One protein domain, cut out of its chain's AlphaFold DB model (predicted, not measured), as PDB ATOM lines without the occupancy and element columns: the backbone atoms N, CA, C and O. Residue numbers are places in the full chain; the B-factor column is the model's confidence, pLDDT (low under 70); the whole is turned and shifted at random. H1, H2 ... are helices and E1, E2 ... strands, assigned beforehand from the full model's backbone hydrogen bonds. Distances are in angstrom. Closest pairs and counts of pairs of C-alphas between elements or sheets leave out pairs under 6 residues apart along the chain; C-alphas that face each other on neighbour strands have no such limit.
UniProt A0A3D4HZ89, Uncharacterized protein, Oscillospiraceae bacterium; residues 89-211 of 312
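Overview. This is residues 89 to 211 of the 312 residues of an uncharacterized protein of Oscillospiraceae bacterium (UniProt A0A3D4HZ89). Two four-stranded sheets stand partly face to face as a sandwich, E1 to E4 in one and E5 to E8 in the other, their strands nearly aligned. H3 packs on the first sheet, on the side turned away from the second, while H1 and H2 lie at the other end of the domain, where H1 only grazes E5. The printed part has 123 residues with three named helices and eight named strands, in the order E1 E2 H1 H2 E3 H3 E4 E5 E6 E7 E8; the class is mixed, helices and strands. Both sheets are antiparallel, in the orders E1 E2 E3 E4 and E5 E6 E7 E8. The whole is compact, with a radius of gyration of the C-alphas of 15.5 A and spans of 42 by 32 by 21 A.

Along the chain. Find C-alpha 95 at (-1.823, -44.601, 320.234), where E1, residues 95 to 100, begins. E2, residues 103 to 110, then runs 22.6 A. H1, residues 115 to 123, and H2, residues 125 to 128, come before E3, residues 134 to 140, 20.9 A long. At C-alpha 141, (-4.774, -55.016, 323.035), H3 begins and runs 12.4 A to residue 149. E4 is residues 158 to 163; E5, residues 167 to 174, is 21.3 A long, E6, residues 178 to 185, 21.5 A, and E7, residues 191 to 197, 19.3 A. E8, residues 203 to 208, ends at C-alpha 208, (19.405, -37.545, 333.933).

Arrangement. Look first at the hairpin E1 and E2, where N 98 and O 105 are 3.1 A apart. Between E2 and E3, look for N 108 and O 137, 2.9 A; between E3 and E4, N 136 and O 161, 2.9 A. H3 is on this sheet at a height over the sheet of 10.2 A, over none of its strands, but only just; its closest C-alphas to E2 are those of Leu 141 and Gln 105, 4.8 A. E5 to E8 form a meander, each strand the antiparallel neighbour of the one before, with N 170 and O 182 at 2.9 A, N 181 and O 194 at 2.8 A, and N 195 and O 204 at 2.8 A. Across the sandwich, the closest C-alphas of E4 and E5 are those of Ala 163 and Val 169, 5.7 A. H1 and H2 are close but not clearly touching, with C-alphas 121 and 128 at 7.1 A. In H1 and H3 every O i to N i+4 pair is within hydrogen-bond range; H2 is too short for such a pair.

Size, cuts and confidence. The C-alphas farthest apart, those of Ser 150 and Leu 211, are 50.3 A apart. The printed part has no cut and no long link. Its mean pLDDT is 95.2, and no printed residue is under 70.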
ATOM      1  N   GLY A  89     -10.558 -38.883 322.253       90.25
ATOM      2  CA  GLY A  89      -9.717 -37.701 322.426       90.25
ATOM      3  C   GLY A  89      -8.335 -37.824 321.779       90.25
ATOM      4  O   GLY A  89      -7.797 -36.811 321.326       90.25
ATOM      5  N   ALA A  90      -7.791 -39.040 321.685       92.00
ATOM      6  CA  ALA A  90      -6.442 -39.297 321.188       92.00
ATOM      7  C   ALA A  90      -6.269 -38.945 319.698       92.00
ATOM      8  O   ALA A  90      -7.219 -38.962 318.900       92.00
ATOM      9  N   GLY A  91      -5.038 -38.601 319.315       90.81
ATOM     10  CA  GLY A  91      -4.572 -38.662 317.931       90.81
ATOM     11  C   GLY A  91      -3.916 -40.010 317.614       90.81
ATOM     12  O   GLY A  91      -3.618 -40.797 318.510       90.81
ATOM     13  N   CYS A  92      -3.623 -40.269 316.337       89.75
ATOM     14  CA  CYS A  92      -2.915 -41.487 315.925       89.75
ATOM     15  C   CYS A  92      -1.528 -41.617 316.583       89.75
ATOM     16  O   CYS A  92      -1.131 -42.705 317.001       89.75
ATOM     17  N   GLY A  93      -0.813 -40.496 316.735       91.12
ATOM     18  CA  GLY A  93       0.485 -40.444 317.418       91.12
ATOM     19  C   GLY A  93       0.422 -40.743 318.920       91.12
ATOM     20  O   GLY A  93       1.434 -41.114 319.507       91.12
ATOM     21  N   ASP A  94      -0.761 -40.639 319.527       95.88
ATOM     22  CA  ASP A  94      -0.988 -40.922 320.946       95.88
ATOM     23  C   ASP A  94      -1.346 -42.389 321.209       95.88
ATOM     24  O   ASP A  94      -1.414 -42.818 322.360       95.88
ATOM     25  N   ILE A  95      -1.570 -43.169 320.150       97.44
ATOM     26  CA  ILE A  95      -1.823 -44.601 320.234       97.44
ATOM     27  C   ILE A  95      -0.558 -45.347 319.832       97.44
ATOM     28  O   ILE A  95      -0.081 -45.247 318.698       97.44
ATOM     29  N   ILE A  96      -0.016 -46.131 320.755       96.06
ATOM     30  CA  ILE A  96       1.196 -46.920 320.537       96.06
ATOM     31  C   ILE A  96       0.886 -48.372 320.870       96.06
ATOM     32  O   ILE A  96       0.269 -48.671 321.885       96.06
ATOM     33  N   VAL A  97       1.322 -49.278 320.002       96.25
ATOM     34  CA  VAL A  97       1.190 -50.716 320.216       96.25
ATOM     35  C   VAL A  97       2.579 -51.309 320.363       96.25
ATOM     36  O   VAL A  97       3.493 -50.931 319.629       96.25
ATOM     37  N   TYR A  98       2.741 -52.208 321.324       94.81
ATOM     38  CA  TYR A  98       4.010 -52.868 321.608       94.81
ATOM     39  C   TYR A  98       3.772 -54.277 322.145       94.81
ATOM     40  O   TYR A  98       2.692 -54.570 322.650       94.81
ATOM     41  N   ASP A  99       4.781 -55.135 322.063       93.81
ATOM     42  CA  ASP A  99       4.713 -56.483 322.625       93.81
ATOM     43  C   ASP A  99       5.372 -56.534 324.009       93.81
ATOM     44  O   ASP A  99       6.413 -55.911 324.244       93.81
ATOM     45  N   ALA A 100       4.752 -57.280 324.923       92.38
ATOM     46  CA  ALA A 100       5.255 -57.575 326.260       92.38
ATOM     47  C   ALA A 100       4.853 -58.999 326.661       92.38
ATOM     48  O   ALA A 100       3.670 -59.340 326.609       92.38
ATOM     49  N   ASN A 101       5.816 -59.837 327.065       85.50
ATOM     50  CA  ASN A 101       5.571 -61.240 327.440       85.50
ATOM     51  C   ASN A 101       4.785 -62.044 326.378       85.50
ATOM     52  O   ASN A 101       3.922 -62.849 326.716       85.50
ATOM     53  N   GLY A 102       5.033 -61.790 325.088       87.06
ATOM     54  CA  GLY A 102       4.306 -62.441 323.986       87.06
ATOM     55  C   GLY A 102       2.861 -61.961 323.790       87.06
ATOM     56  O   GLY A 102       2.171 -62.468 322.908       87.06
ATOM     57  N   THR A 103       2.412 -60.974 324.566       92.25
ATOM     58  CA  THR A 103       1.090 -60.357 324.438       92.25
ATOM     59  C   THR A 103       1.224 -58.943 323.898       92.25
ATOM     60  O   THR A 103       2.023 -58.141 324.387       92.25
ATOM     61  N   ARG A 104       0.384 -58.611 322.920       95.88
ATOM     62  CA  ARG A 104       0.317 -57.266 322.359       95.88
ATOM     63  C   ARG A 104      -0.427 -56.329 323.309       95.88
ATOM     64  O   ARG A 104      -1.533 -56.628 323.756       95.88
ATOM     65  N   GLN A 105       0.180 -55.193 323.604       97.62
ATOM     66  CA  GLN A 105      -0.306 -54.174 324.526       97.62
ATOM     67  C   GLN A 105      -0.646 -52.891 323.769       97.62
ATOM     68  O   GLN A 105       0.000 -52.540 322.779       97.62
ATOM     69  N   LEU A 106      -1.640 -52.170 324.274       98.12
ATOM     70  CA  LEU A 106      -2.027 -50.840 323.835       98.12
ATOM     71  C   LEU A 106      -1.562 -49.820 324.873       98.12
ATOM     72  O   LEU A 106      -1.923 -49.911 326.043       98.12
ATOM     73  N   LEU A 107      -0.795 -48.829 324.435       98.25
ATOM     74  CA  LEU A 107      -0.425 -47.649 325.203       98.25
ATOM     75  C   LEU A 107      -1.196 -46.443 324.655       98.25
ATOM     76  O   LEU A 107      -1.143 -46.167 323.454       98.25
ATOM     77  N   VAL A 108      -1.874 -45.713 325.535       98.38
ATOM     78  CA  VAL A 108      -2.614 -44.493 325.193       98.38
ATOM     79  C   VAL A 108      -1.983 -43.314 325.915       98.38
ATOM     80  O   VAL A 108      -1.960 -43.256 327.149       98.38
ATOM     81  N   LEU A 109      -1.471 -42.366 325.140       98.25
ATOM     82  CA  LEU A 109      -0.941 -41.106 325.633       98.25
ATOM     83  C   LEU A 109      -2.078 -40.089 325.723       98.25
ATOM     84  O   LEU A 109      -2.884 -39.937 324.811       98.25
ATOM     85  N   GLN A 110      -2.145 -39.366 326.831       97.12
ATOM     86  CA  GLN A 110      -3.104 -38.285 327.009       97.12
ATOM     87  C   GLN A 110      -2.364 -37.040 327.509       97.12
ATOM     88  O   GLN A 110      -2.458 -36.686 328.690       97.12
ATOM     89  N   PRO A 111      -1.559 -36.407 326.635       96.44
ATOM     90  CA  PRO A 111      -0.870 -35.172 326.968       96.44
ATOM     91  C   PRO A 111      -1.873 -34.026 327.157       96.44
ATOM     92  O   PRO A 111      -2.830 -33.892 326.394       96.44
ATOM     93  N   HIS A 112      -1.635 -33.141 328.127       94.81
ATOM     94  CA  HIS A 112      -2.338 -31.859 328.158       94.81
ATOM     95  C   HIS A 112      -1.672 -30.887 327.183       94.81
ATOM     96  O   HIS A 112      -0.759 -30.147 327.556       94.81
ATOM     97  N   GLY A 113      -2.123 -30.935 325.929       93.38
ATOM     98  CA  GLY A 113      -1.627 -30.086 324.852       93.38
ATOM     99  C   GLY A 113      -0.119 -30.215 324.613       93.38
ATOM    100  O   GLY A 113       0.545 -31.190 324.993       93.38
ATOM    101  N   SER A 114       0.434 -29.192 323.979       95.56
ATOM    102  CA  SER A 114       1.871 -29.021 323.797       95.56
ATOM    103  C   SER A 114       2.596 -28.817 325.131       95.56
ATOM    104  O   SER A 114       2.022 -28.436 326.152       95.56
ATOM    105  N   GLU A 115       3.907 -29.039 325.136       95.56
ATOM    106  CA  GLU A 115       4.720 -28.798 326.333       95.56
ATOM    107  C   GLU A 115       4.749 -27.324 326.747       95.56
ATOM    108  O   GLU A 115       4.845 -27.015 327.938       95.56
ATOM    109  N   ASP A 116       4.650 -26.414 325.775       96.44
ATOM    110  CA  ASP A 116       4.565 -24.977 326.025       96.44
ATOM    111  C   ASP A 116       3.233 -24.600 326.668       96.44
ATOM    112  O   ASP A 116       3.213 -23.795 327.602       96.44
ATOM    113  N   GLU A 117       2.126 -25.201 326.228       96.38
ATOM    114  CA  GLU A 117       0.827 -25.061 326.892       96.38
ATOM    115  C   GLU A 117       0.885 -25.609 328.314       96.38
ATOM    116  O   GLU A 117       0.577 -24.877 329.255       96.38
ATOM    117  N   LYS A 118       1.409 -26.823 328.508       96.50
ATOM    118  CA  LYS A 118       1.597 -27.412 329.840       96.50
ATOM    119  C   LYS A 118       2.441 -26.516 330.761       96.50
ATOM    120  O   LYS A 118       2.086 -26.289 331.919       96.50
ATOM    121  N   LYS A 119       3.521 -25.919 330.245       96.19
ATOM    122  CA  LYS A 119       4.366 -24.968 330.988       96.19
ATOM    123  C   LYS A 119       3.637 -23.654 331.293       96.19
ATOM    124  O   LYS A 119       3.840 -23.082 332.368       96.19
ATOM    125  N   LYS A 120       2.791 -23.156 330.384       96.44
ATOM    126  CA  LYS A 120       1.910 -22.000 330.643       96.44
ATOM    127  C   LYS A 120       0.903 -22.321 331.748       96.44
ATOM    128  O   LYS A 120       0.686 -21.472 332.610       96.44
ATOM    129  N   CYS A 121       0.346 -23.530 331.772       95.94
ATOM    130  CA  CYS A 121      -0.544 -23.985 332.838       95.94
ATOM    131  C   CYS A 121       0.160 -23.980 334.198       95.94
ATOM    132  O   CYS A 121      -0.368 -23.407 335.146       95.94
ATOM    133  N   TYR A 122       1.389 -24.504 334.273       96.06
ATOM    134  CA  TYR A 122       2.210 -24.436 335.485       96.06
ATOM    135  C   TYR A 122       2.427 -22.999 335.979       96.06
ATOM    136  O   TYR A 122       2.184 -22.692 337.145       96.06
ATOM    137  N   ARG A 123       2.826 -22.085 335.085       95.81
ATOM    138  CA  ARG A 123       3.033 -20.664 335.432       95.81
ATOM    139  C   ARG A 123       1.773 -19.996 335.989       95.81
ATOM    140  O   ARG A 123       1.883 -19.070 336.784       95.81
ATOM    141  N   ASN A 124       0.599 -20.481 335.591       95.56
ATOM    142  CA  ASN A 124      -0.703 -19.979 336.020       95.56
ATOM    143  C   ASN A 124      -1.407 -20.907 337.028       95.56
ATOM    144  O   ASN A 124      -2.601 -20.738 337.275       95.56
ATOM    145  N   MET A 125      -0.694 -21.862 337.638       93.12
ATOM    146  CA  MET A 125      -1.274 -22.893 338.513       93.12
ATOM    147  C   MET A 125      -2.060 -22.303 339.689       93.12
ATOM    148  O   MET A 125      -3.078 -22.861 340.084       93.12
ATOM    149  N   ARG A 126      -1.649 -21.132 340.198       92.25
ATOM    150  CA  ARG A 126      -2.380 -20.399 341.248       92.25
ATOM    151  C   ARG A 126      -3.841 -20.104 340.873       92.25
ATOM    152  O   ARG A 126      -4.676 -20.025 341.764       92.25
ATOM    153  N   TRP A 127      -4.129 -19.926 339.585       91.62
ATOM    154  CA  TRP A 127      -5.461 -19.598 339.066       91.62
ATOM    155  C   TRP A 127      -6.188 -20.812 338.482       91.62
ATOM    156  O   TRP A 127      -7.409 -20.880 338.550       91.62
ATOM    157  N   LEU A 128      -5.444 -21.755 337.895       88.50
ATOM    158  CA  LEU A 128      -5.996 -22.921 337.194       88.50
ATOM    159  C   LEU A 128      -6.191 -24.152 338.095       88.50
ATOM    160  O   LEU A 128      -6.941 -25.056 337.732       88.50
ATOM    161  N   GLY A 129      -5.514 -24.205 339.242       85.06
ATOM    162  CA  GLY A 129      -5.490 -25.378 340.115       85.06
ATOM    163  C   GLY A 129      -4.588 -26.511 339.606       85.06
ATOM    164  O   GLY A 129      -3.713 -26.331 338.750       85.06
ATOM    165  N   ASP A 130      -4.785 -27.701 340.164       83.56
ATOM    166  CA  ASP A 130      -3.960 -28.902 339.977       83.56
ATOM    167  C   ASP A 130      -4.587 -29.969 339.057       83.56
ATOM    168  O   ASP A 130      -4.022 -31.044 338.873       83.56
ATOM    169  N   ASN A 131      -5.691 -29.639 338.385       90.25
ATOM    170  CA  ASN A 131      -6.457 -30.563 337.536       90.25
ATOM    171  C   ASN A 131      -5.868 -30.787 336.130       90.25
ATOM    172  O   ASN A 131      -6.516 -31.380 335.266       90.25
ATOM    173  N   ILE A 132      -4.664 -30.280 335.855       94.25
ATOM    174  CA  ILE A 132      -4.041 -30.361 334.533       94.25
ATOM    175  C   ILE A 132      -3.015 -31.482 334.557       94.25
ATOM    176  O   ILE A 132      -1.910 -31.314 335.065       94.25
ATOM    177  N   SER A 133      -3.342 -32.612 333.936       95.94
ATOM    178  CA  SER A 133      -2.501 -33.810 333.948       95.94
ATOM    179  C   SER A 133      -2.098 -34.258 332.550       95.94
ATOM    180  O   SER A 133      -2.906 -34.231 331.626       95.94
ATOM    181  N   ASP A 134      -0.862 -34.715 332.425       97.94
ATOM    182  CA  ASP A 134      -0.499 -35.682 331.397       97.94
ATOM    183  C   ASP A 134      -0.749 -37.070 331.964       97.94
ATOM    184  O   ASP A 134      -0.325 -37.328 333.091       97.94
ATOM    185  N   ASN A 135      -1.393 -37.953 331.208       98.19
ATOM    186  CA  ASN A 135      -1.641 -39.327 331.636       98.19
ATOM    187  C   ASN A 135      -1.151 -40.319 330.585       98.19
ATOM    188  O   ASN A 135      -1.169 -40.040 329.387       98.19
ATOM    189  N   VAL A 136      -0.722 -41.485 331.052       98.50
ATOM    190  CA  VAL A 136      -0.318 -42.610 330.212       98.50
ATOM    191  C   VAL A 136      -1.060 -43.838 330.694       98.50
ATOM    192  O   VAL A 136      -0.953 -44.209 331.866       98.50
ATOM    193  N   TRP A 137      -1.782 -44.468 329.778       98.50
ATOM    194  CA  TRP A 137      -2.623 -45.616 330.063       98.50
ATOM    195  C   TRP A 137      -2.147 -46.848 329.306       98.50
ATOM    196  O   TRP A 137      -1.622 -46.718 328.202       98.50
ATOM    197  N   VAL A 138      -2.362 -48.030 329.877       97.69
ATOM    198  CA  VAL A 138      -2.031 -49.310 329.249       97.69
ATOM    199  C   VAL A 138      -3.180 -50.302 329.375       97.69
ATOM    200  O   VAL A 138      -3.893 -50.294 330.374       97.69
ATOM    201  N   CYS A 139      -3.350 -51.175 328.388       97.31
ATOM    202  CA  CYS A 139      -4.100 -52.419 328.544       97.31
ATOM    203  C   CYS A 139      -3.655 -53.467 327.516       97.31
ATOM    204  O   CYS A 139      -3.067 -53.103 326.490       97.31
ATOM    205  N   PRO A 140      -3.978 -54.755 327.728       97.25
ATOM    206  CA  PRO A 140      -3.859 -55.754 326.677       97.25
ATOM    207  C   PRO A 140      -4.696 -55.350 325.460       97.25
ATOM    208  O   PRO A 140      -5.867 -54.978 325.577       97.25
ATOM    209  N   LEU A 141      -4.102 -55.431 324.267       98.06
ATOM    210  CA  LEU A 141      -4.774 -55.016 323.035       98.06
ATOM    211  C   LEU A 141      -6.033 -55.855 322.769       98.06
ATOM    212  O   LEU A 141      -7.032 -55.335 322.277       98.06
ATOM    213  N   PHE A 142      -5.984 -57.145 323.103       97.31
ATOM    214  CA  PHE A 142      -7.126 -58.042 322.962       97.31
ATOM    215  C   PHE A 142      -8.331 -57.556 323.779       97.31
ATOM    216  O   PHE A 142      -9.420 -57.400 323.230       97.31
ATOM    217  N   ASP A 143      -8.117 -57.217 325.052       97.94
ATOM    218  CA  ASP A 143      -9.178 -56.742 325.946       97.94
ATOM    219  C   ASP A 143      -9.767 -55.414 325.460       97.94
ATOM    220  O   ASP A 143     -10.980 -55.206 325.505       97.94
ATOM    221  N   PHE A 144      -8.923 -54.526 324.922       98.25
ATOM    222  CA  PHE A 144      -9.378 -53.303 324.263       98.25
ATOM    223  C   PHE A 144     -10.312 -53.591 323.078       98.25
ATOM    224  O   PHE A 144     -11.380 -52.985 322.979       98.25
ATOM    225  N   ILE A 145      -9.925 -54.507 322.185       98.00
ATOM    226  CA  ILE A 145     -10.722 -54.866 321.004       98.00
ATOM    227  C   ILE A 145     -12.071 -55.444 321.436       98.00
ATOM    228  O   ILE A 145     -13.109 -55.006 320.940       98.00
ATOM    229  N   VAL A 146     -12.069 -56.385 322.385       97.81
ATOM    230  CA  VAL A 146     -13.293 -57.009 322.914       97.81
ATOM    231  C   VAL A 146     -14.221 -55.966 323.539       97.81
ATOM    232  O   VAL A 146     -15.419 -55.964 323.246       97.81
ATOM    233  N   SER A 147     -13.677 -55.049 324.338       98.12
ATOM    234  CA  SER A 147     -14.422 -53.955 324.971       98.12
ATOM    235  C   SER A 147     -15.093 -53.037 323.934       98.12
ATOM    236  O   SER A 147     -16.301 -52.792 324.002       98.12
ATOM    237  N   VAL A 148     -14.360 -52.621 322.891       97.69
ATOM    238  CA  VAL A 148     -14.916 -51.790 321.805       97.69
ATOM    239  C   VAL A 148     -15.986 -52.537 321.009       97.69
ATOM    240  O   VAL A 148     -17.048 -51.975 320.738       97.69
ATOM    241  N   LYS A 149     -15.749 -53.808 320.660       97.44
ATOM    242  CA  LYS A 149     -16.737 -54.636 319.946       97.44
ATOM    243  C   LYS A 149     -18.017 -54.846 320.754       97.44
ATOM    244  O   LYS A 149     -19.104 -54.885 320.183       97.44
ATOM    245  N   SER A 150     -17.891 -54.917 322.078       96.81
ATOM    246  CA  SER A 150     -19.016 -55.036 323.012       96.81
ATOM    247  C   SER A 150     -19.752 -53.708 323.241       96.81
ATOM    248  O   SER A 150     -20.807 -53.689 323.874       96.81
ATOM    249  N   GLY A 151     -19.240 -52.596 322.699       94.50
ATOM    250  CA  GLY A 151     -19.859 -51.275 322.798       94.50
ATOM    251  C   GLY A 151     -19.705 -50.615 324.169       94.50
ATOM    252  O   GLY A 151     -20.514 -49.746 324.510       94.50
ATOM    253  N   GLU A 152     -18.698 -51.018 324.948       95.38
ATOM    254  CA  GLU A 152     -18.423 -50.449 326.266       95.38
ATOM    255  C   GLU A 152     -18.012 -48.971 326.171       95.38
ATOM    256  O   GLU A 152     -17.332 -48.535 325.241       95.38
ATOM    257  N   GLU A 153     -18.430 -48.173 327.156       91.62
ATOM    258  CA  GLU A 153     -18.091 -46.745 327.230       91.62
ATOM    259  C   GLU A 153     -16.731 -46.477 327.881       91.62
ATOM    260  O   GLU A 153     -16.187 -45.379 327.758       91.62
ATOM    261  N   LYS A 154     -16.191 -47.458 328.611       93.75
ATOM    262  CA  LYS A 154     -14.913 -47.361 329.313       93.75
ATOM    263  C   LYS A 154     -14.119 -48.635 329.095       93.75
ATOM    264  O   LYS A 154     -14.471 -49.681 329.624       93.75
ATOM    265  N   ASN A 155     -13.015 -48.500 328.382       94.81
ATOM    266  CA  ASN A 155     -12.123 -49.594 328.052       94.81
ATOM    267  C   ASN A 155     -11.237 -49.932 329.271       94.81
ATOM    268  O   ASN A 155     -11.012 -49.060 330.125       94.81
ATOM    269  N   PRO A 156     -10.673 -51.152 329.357       96.56
ATOM    270  CA  PRO A 156      -9.915 -51.641 330.520       96.56
ATOM    271  C   PRO A 156      -8.488 -51.061 330.623       96.56
ATOM    272  O   PRO A 156      -7.525 -51.760 330.902       96.56
ATOM    273  N   LEU A 157      -8.344 -49.763 330.371       97.75
ATOM    274  CA  LEU A 157      -7.099 -49.000 330.415       97.75
ATOM    275  C   LEU A 157      -6.713 -48.640 331.861       97.75
ATOM    276  O   LEU A 157      -7.447 -47.913 332.541       97.75
ATOM    277  N   GLU A 158      -5.526 -49.071 332.280       97.25
ATOM    278  CA  GLU A 158      -4.897 -48.801 333.575       97.25
ATOM    279  C   GLU A 158      -3.939 -47.603 333.493       97.25
ATOM    280  O   GLU A 158      -3.141 -47.494 332.562       97.25
ATOM    281  N   LEU A 159      -3.993 -46.695 334.472       97.81
ATOM    282  CA  LEU A 159      -3.091 -45.543 334.548       97.81
ATOM    283  C   LEU A 159      -1.707 -45.974 335.045       97.81
ATOM    284  O   LEU A 159      -1.546 -46.307 336.218       97.81
ATOM    285  N   ILE A 160      -0.680 -45.868 334.199       97.25
ATOM    286  CA  ILE A 160       0.692 -46.223 334.590       97.25
ATOM    287  C   ILE A 160       1.548 -45.012 334.937       97.25
ATOM    288  O   ILE A 160       2.406 -45.119 335.811       97.25
ATOM    289  N   LEU A 161       1.340 -43.853 334.311       97.56
ATOM    290  CA  LEU A 161       2.074 -42.626 334.631       97.56
ATOM    291  C   LEU A 161       1.130 -41.432 334.597       97.56
ATOM    292  O   LEU A 161       0.258 -41.344 333.737       97.56
ATOM    293  N   SER A 162       1.350 -40.496 335.516       97.06
ATOM    294  CA  SER A 162       0.663 -39.213 335.522       97.06
ATOM    295  C   SER A 162       1.606 -38.109 335.977       97.06
ATOM    296  O   SER A 162       2.403 -38.305 336.899       97.06
ATOM    297  N   ALA A 163       1.518 -36.954 335.327       97.19
ATOM    298  CA  ALA A 163       2.188 -35.732 335.749       97.19
ATOM    299  C   ALA A 163       1.172 -34.587 335.816       97.19
ATOM    300  O   ALA A 163       0.646 -34.142 334.789       97.19
ATOM    301  N   GLY A 164       0.897 -34.117 337.035       96.25
ATOM    302  CA  GLY A 164      -0.014 -33.001 337.304       96.25
ATOM    303  C   GLY A 164       0.524 -31.653 336.814       96.25
ATOM    304  O   GLY A 164       1.490 -31.581 336.053       96.25
ATOM    305  N   THR A 165      -0.084 -30.553 337.262       96.06
ATOM    306  CA  THR A 165       0.246 -29.202 336.769       96.06
ATOM    307  C   THR A 165       1.712 -28.809 337.009       96.06
ATOM    308  O   THR A 165       2.271 -28.006 336.270       96.06
ATOM    309  N   ASN A 166       2.361 -29.388 338.021       95.69
ATOM    310  CA  ASN A 166       3.756 -29.131 338.394       95.69
ATOM    311  C   ASN A 166       4.794 -29.905 337.564       95.69
ATOM    312  O   ASN A 166       5.998 -29.723 337.771       95.69
ATOM    313  N   GLY A 167       4.368 -30.750 336.630       96.19
ATOM    314  CA  GLY A 167       5.284 -31.549 335.839       96.19
ATOM    315  C   GLY A 167       4.761 -31.904 334.459       96.19
ATOM    316  O   GLY A 167       3.727 -31.426 333.999       96.19
ATOM    317  N   LEU A 168       5.538 -32.746 333.798       96.69
ATOM    318  CA  LEU A 168       5.316 -33.219 332.444       96.69
ATOM    319  C   LEU A 168       5.722 -34.688 332.369       96.69
ATOM    320  O   LEU A 168       6.761 -35.059 332.922       96.69
ATOM    321  N   VAL A 169       4.964 -35.484 331.618       97.69
ATOM    322  CA  VAL A 169       5.426 -36.784 331.118       97.69
ATOM    323  C   VAL A 169       5.100 -36.919 329.629       97.69
ATOM    324  O   VAL A 169       3.985 -36.640 329.183       97.69
ATOM    325  N   ARG A 170       6.101 -37.300 328.828       96.50
ATOM    326  CA  ARG A 170       5.989 -37.448 327.369       96.50
ATOM    327  C   ARG A 170       6.674 -38.726 326.921       96.50
ATOM    328  O   ARG A 170       7.768 -39.022 327.393       96.50
ATOM    329  N   TYR A 171       6.038 -39.471 326.024       96.06
ATOM    330  CA  TYR A 171       6.665 -40.633 325.399       96.06
ATOM    331  C   TYR A 171       7.957 -40.217 324.688       96.06
ATOM    332  O   TYR A 171       8.010 -39.167 324.050       96.06
ATOM    333  N   ALA A 172       8.998 -41.026 324.847       94.81
ATOM    334  CA  ALA A 172      10.341 -40.720 324.376       94.81
ATOM    335  C   ALA A 172      10.958 -41.852 323.538       94.81
ATOM    336  O   ALA A 172      12.049 -41.679 323.010       94.81
ATOM    337  N   GLY A 173      10.274 -42.990 323.401       93.25
ATOM    338  CA  GLY A 173      10.753 -44.150 322.654       93.25
ATOM    339  C   GLY A 173      10.563 -45.452 323.415       93.25
ATOM    340  O   GLY A 173      10.050 -45.472 324.532       93.25
ATOM    341  N   MET A 174      11.014 -46.548 322.821       93.50
ATOM    342  CA  MET A 174      11.083 -47.854 323.473       93.50
ATOM    343  C   MET A 174      12.208 -48.693 322.869       93.50
ATOM    344  O   MET A 174      12.611 -48.464 321.729       93.50
ATOM    345  N   ASP A 175      12.672 -49.678 323.628       91.00
ATOM    346  CA  ASP A 175      13.552 -50.750 323.157       91.00
ATOM    347  C   ASP A 175      12.885 -52.118 323.388       91.00
ATOM    348  O   ASP A 175      11.674 -52.193 323.606       91.00
ATOM    349  N   GLY A 176      13.635 -53.220 323.326       89.50
ATOM    350  CA  GLY A 176      13.085 -54.559 323.566       89.50
ATOM    351  C   GLY A 176      12.505 -54.770 324.974       89.50
ATOM    352  O   GLY A 176      11.631 -55.611 325.145       89.50
ATOM    353  N   VAL A 177      12.930 -53.989 325.970       93.25
ATOM    354  CA  VAL A 177      12.669 -54.246 327.397       93.25
ATOM    355  C   VAL A 177      11.800 -53.161 328.033       93.25
ATOM    356  O   VAL A 177      10.962 -53.446 328.892       93.25
ATOM    357  N   ASN A 178      11.979 -51.906 327.633       96.00
ATOM    358  CA  ASN A 178      11.412 -50.743 328.297       96.00
ATOM    359  C   ASN A 178      10.696 -49.814 327.321       96.00
ATOM    360  O   ASN A 178      11.026 -49.714 326.140       96.00
ATOM    361  N   ILE A 179       9.738 -49.073 327.868       96.88
ATOM    362  CA  ILE A 179       9.196 -47.855 327.277       96.88
ATOM    363  C   ILE A 179       9.787 -46.673 328.033       96.88
ATOM    364  O   ILE A 179       9.801 -46.655 329.264       96.88
ATOM    365  N   TYR A 180      10.266 -45.679 327.300       97.38
ATOM    366  CA  TYR A 180      10.910 -44.505 327.858       97.38
ATOM    367  C   TYR A 180       9.985 -43.299 327.817       97.38
ATOM    368  O   TYR A 180       9.324 -43.016 326.817       97.38
ATOM    369  N   PHE A 181       9.988 -42.550 328.914       97.56
ATOM    370  CA  PHE A 181       9.242 -41.312 329.053       97.56
ATOM    371  C   PHE A 181      10.157 -40.199 329.533       97.56
ATOM    372  O   PHE A 181      10.870 -40.337 330.527       97.56
ATOM    373  N   ARG A 182      10.100 -39.060 328.854       96.69
ATOM    374  CA  ARG A 182      10.731 -37.837 329.321       96.69
ATOM    375  C   ARG A 182       9.838 -37.217 330.384       96.69
ATOM    376  O   ARG A 182       8.707 -36.824 330.099       96.69
ATOM    377  N   ALA A 183      10.357 -37.134 331.599       97.12
ATOM    378  CA  ALA A 183       9.697 -36.500 332.724       97.12
ATOM    379  C   ALA A 183      10.384 -35.173 333.046       97.12
ATOM    380  O   ALA A 183      11.613 -35.085 333.011       97.12
ATOM    381  N   LYS A 184       9.603 -34.145 333.373       97.06
ATOM    382  CA  LYS A 184      10.123 -32.857 333.842       97.06
ATOM    383  C   LYS A 184       9.342 -32.382 335.052       97.06
ATOM    384  O   LYS A 184       8.116 -32.373 335.021       97.06
ATOM    385  N   TYR A 185      10.052 -31.933 336.077       96.88
ATOM    386  CA  TYR A 185       9.477 -31.254 337.227       96.88
ATOM    387  C   TYR A 185       9.736 -29.753 337.096       96.88
ATOM    388  O   TYR A 185      10.878 -29.294 337.133       96.88
ATOM    389  N   TYR A 186       8.681 -28.968 336.877       96.00
ATOM    390  CA  TYR A 186       8.833 -27.544 336.574       96.00
ATOM    391  C   TYR A 186       9.414 -26.694 337.716       96.00
ATOM    392  O   TYR A 186      10.180 -25.787 337.387       96.00
ATOM    393  N   PRO A 187       9.115 -26.945 339.009       95.56
ATOM    394  CA  PRO A 187       9.643 -26.130 340.104       95.56
ATOM    395  C   PRO A 187      11.169 -26.078 340.187       95.56
ATOM    396  O   PRO A 187      11.717 -25.008 340.425       95.56
ATOM    397  N   THR A 188      11.855 -27.201 339.959       94.44
ATOM    398  CA  THR A 188      13.331 -27.251 339.983       94.44
ATOM    399  C   THR A 188      13.951 -27.282 338.589       94.44
ATOM    400  O   THR A 188      15.155 -27.106 338.449       94.44
ATOM    401  N   GLY A 189      13.153 -27.537 337.550       92.69
ATOM    402  CA  GLY A 189      13.658 -27.788 336.203       92.69
ATOM    403  C   GLY A 189      14.324 -29.158 336.031       92.69
ATOM    404  O   GLY A 189      14.896 -29.403 334.968       92.69
ATOM    405  N   ASP A 190      14.240 -30.045 337.030       94.62
ATOM    406  CA  ASP A 190      14.761 -31.414 336.951       94.62
ATOM    407  C   ASP A 190      14.072 -32.168 335.810       94.62
ATOM    408  O   ASP A 190      12.843 -32.145 335.673       94.62
ATOM    409  N   GLN A 191      14.868 -32.806 334.964       95.56
ATOM    410  CA  GLN A 191      14.417 -33.503 333.776       95.56
ATOM    411  C   GLN A 191      15.120 -34.850 333.683       95.56
ATOM    412  O   GLN A 191      16.341 -34.962 333.754       95.56
ATOM    413  N   ARG A 192      14.333 -35.901 333.487       96.12
ATOM    414  CA  ARG A 192      14.825 -37.275 333.480       96.12
ATOM    415  C   ARG A 192      14.225 -38.046 332.327       96.12
ATOM    416  O   ARG A 192      13.131 -37.738 331.851       96.12
ATOM    417  N   LEU A 193      14.945 -39.071 331.911       96.56
ATOM    418  CA  LEU A 193      14.394 -40.149 331.119       96.56
ATOM    419  C   LEU A 193      14.040 -41.278 332.083       96.56
ATOM    420  O   LEU A 193      14.909 -41.798 332.781       96.56
ATOM    421  N   CYS A 194      12.760 -41.615 332.165       97.38
ATOM    422  CA  CYS A 194      12.240 -42.673 333.019       97.38
ATOM    423  C   CYS A 194      11.935 -43.904 332.168       97.38
ATOM    424  O   CYS A 194      11.337 -43.774 331.102       97.38
ATOM    425  N   ALA A 195      12.322 -45.084 332.641       97.56
ATOM    426  CA  ALA A 195      11.973 -46.357 332.029       97.56
ATOM    427  C   ALA A 195      10.744 -46.956 332.718       97.56
ATOM    428  O   ALA A 195      10.634 -46.930 333.946       97.56
ATOM    429  N   TYR A 196       9.850 -47.519 331.918       97.75
ATOM    430  CA  TYR A 196       8.788 -48.423 332.328       97.75
ATOM    431  C   TYR A 196       9.093 -49.792 331.724       97.75
ATOM    432  O   TYR A 196       9.093 -49.945 330.501       97.75
ATOM    433  N   ASN A 197       9.397 -50.772 332.570       97.06
ATOM    434  CA  ASN A 197       9.687 -52.124 332.118       97.06
ATOM    435  C   ASN A 197       8.403 -52.789 331.607       97.06
ATOM    436  O   ASN A 197       7.419 -52.877 332.342       97.06
ATOM    437  N   LYS A 198       8.434 -53.265 330.358       95.75
ATOM    438  CA  LYS A 198       7.261 -53.787 329.642       95.75
ATOM    439  C   LYS A 198       6.640 -55.011 330.313       95.75
ATOM    440  O   LYS A 198       5.432 -55.188 330.241       95.75
ATOM    441  N   GLU A 199       7.456 -55.840 330.958       92.81
ATOM    442  CA  GLU A 199       7.013 -57.113 331.534       92.81
ATOM    443  C   GLU A 199       6.547 -56.975 332.985       92.81
ATOM    444  O   GLU A 199       5.545 -57.561 333.381       92.81
ATOM    445  N   THR A 200       7.287 -56.211 333.791       94.06
ATOM    446  CA  THR A 200       7.076 -56.113 335.245       94.06
ATOM    447  C   THR A 200       6.296 -54.870 335.663       94.06
ATOM    448  O   THR A 200       5.920 -54.743 336.827       94.06
ATOM    449  N   GLY A 201       6.133 -53.897 334.763       94.25
ATOM    450  CA  GLY A 201       5.566 -52.584 335.067       94.25
ATOM    451  C   GLY A 201       6.432 -51.714 335.990       94.25
ATOM    452  O   GLY A 201       6.009 -50.631 336.414       94.25
ATOM    453  N   ARG A 202       7.651 -52.162 336.326       97.00
ATOM    454  CA  ARG A 202       8.558 -51.429 337.212       97.00
ATOM    455  C   ARG A 202       9.020 -50.133 336.549       97.00
ATOM    456  O   ARG A 202       9.436 -50.122 335.394       97.00
ATOM    457  N   LYS A 203       9.001 -49.052 337.327       97.75
ATOM    458  CA  LYS A 203       9.464 -47.722 336.918       97.75
ATOM    459  C   LYS A 203      10.854 -47.452 337.488       97.75
ATOM    460  O   LYS A 203      11.103 -47.732 338.662       97.75
ATOM    461  N   SER A 204      11.746 -46.885 336.686       97.50
ATOM    462  CA  SER A 204      13.087 -46.473 337.115       97.50
ATOM    463  C   SER A 204      13.547 -45.219 336.371       97.50
ATOM    464  O   SER A 204      12.962 -44.820 335.366       97.50
ATOM    465  N   VAL A 205      14.595 -44.568 336.875       97.06
ATOM    466  CA  VAL A 205      15.278 -43.490 336.150       97.06
ATOM    467  C   VAL A 205      16.341 -44.130 335.264       97.06
ATOM    468  O   VAL A 205      17.229 -44.805 335.775       97.06
ATOM    469  N   ALA A 206      16.238 -43.921 333.954       96.19
ATOM    470  CA  ALA A 206      17.188 -44.416 332.962       96.19
ATOM    471  C   ALA A 206      18.364 -43.450 332.768       96.19
ATOM    472  O   ALA A 206      19.506 -43.884 332.665       96.19
ATOM    473  N   ALA A 207      18.092 -42.141 332.741       95.12
ATOM    474  CA  ALA A 207      19.119 -41.112 332.598       95.12
ATOM    475  C   ALA A 207      18.665 -39.766 333.182       95.12
ATOM    476  O   ALA A 207      17.472 -39.444 333.189       95.12
ATOM    477  N   ALA A 208      19.624 -38.956 333.633       93.81
ATOM    478  CA  ALA A 208      19.405 -37.545 333.933       93.81
ATOM    479  C   ALA A 208      19.584 -36.708 332.655       93.81
ATOM    480  O   ALA A 208      20.503 -36.952 331.874       93.81
ATOM    481  N   LEU A 209      18.709 -35.724 332.449       93.38
ATOM    482  CA  LEU A 209      18.712 -34.812 331.298       93.38
ATOM    483  C   LEU A 209      18.985 -33.366 331.741       93.38
ATOM    484  O   LEU A 209      18.488 -32.411 331.141       93.38
ATOM    485  N   ASN A 210      19.759 -33.216 332.814       91.06
ATOM    486  CA  ASN A 210      20.239 -31.945 333.337       91.06
ATOM    487  C   ASN A 210      21.753 -31.864 333.164       91.06
ATOM    488  O   ASN A 210      22.445 -32.883 333.163       91.06
ATOM    489  N   LEU A 211      22.251 -30.638 333.034       87.75
ATOM    490  CA  LEU A 211      23.678 -30.367 333.113       87.75
ATOM    491  C   LEU A 211      24.086 -30.300 334.583       87.75
ATOM    492  O   LEU A 211      23.352 -29.745 335.405       87.75
TER     493      LEU A 211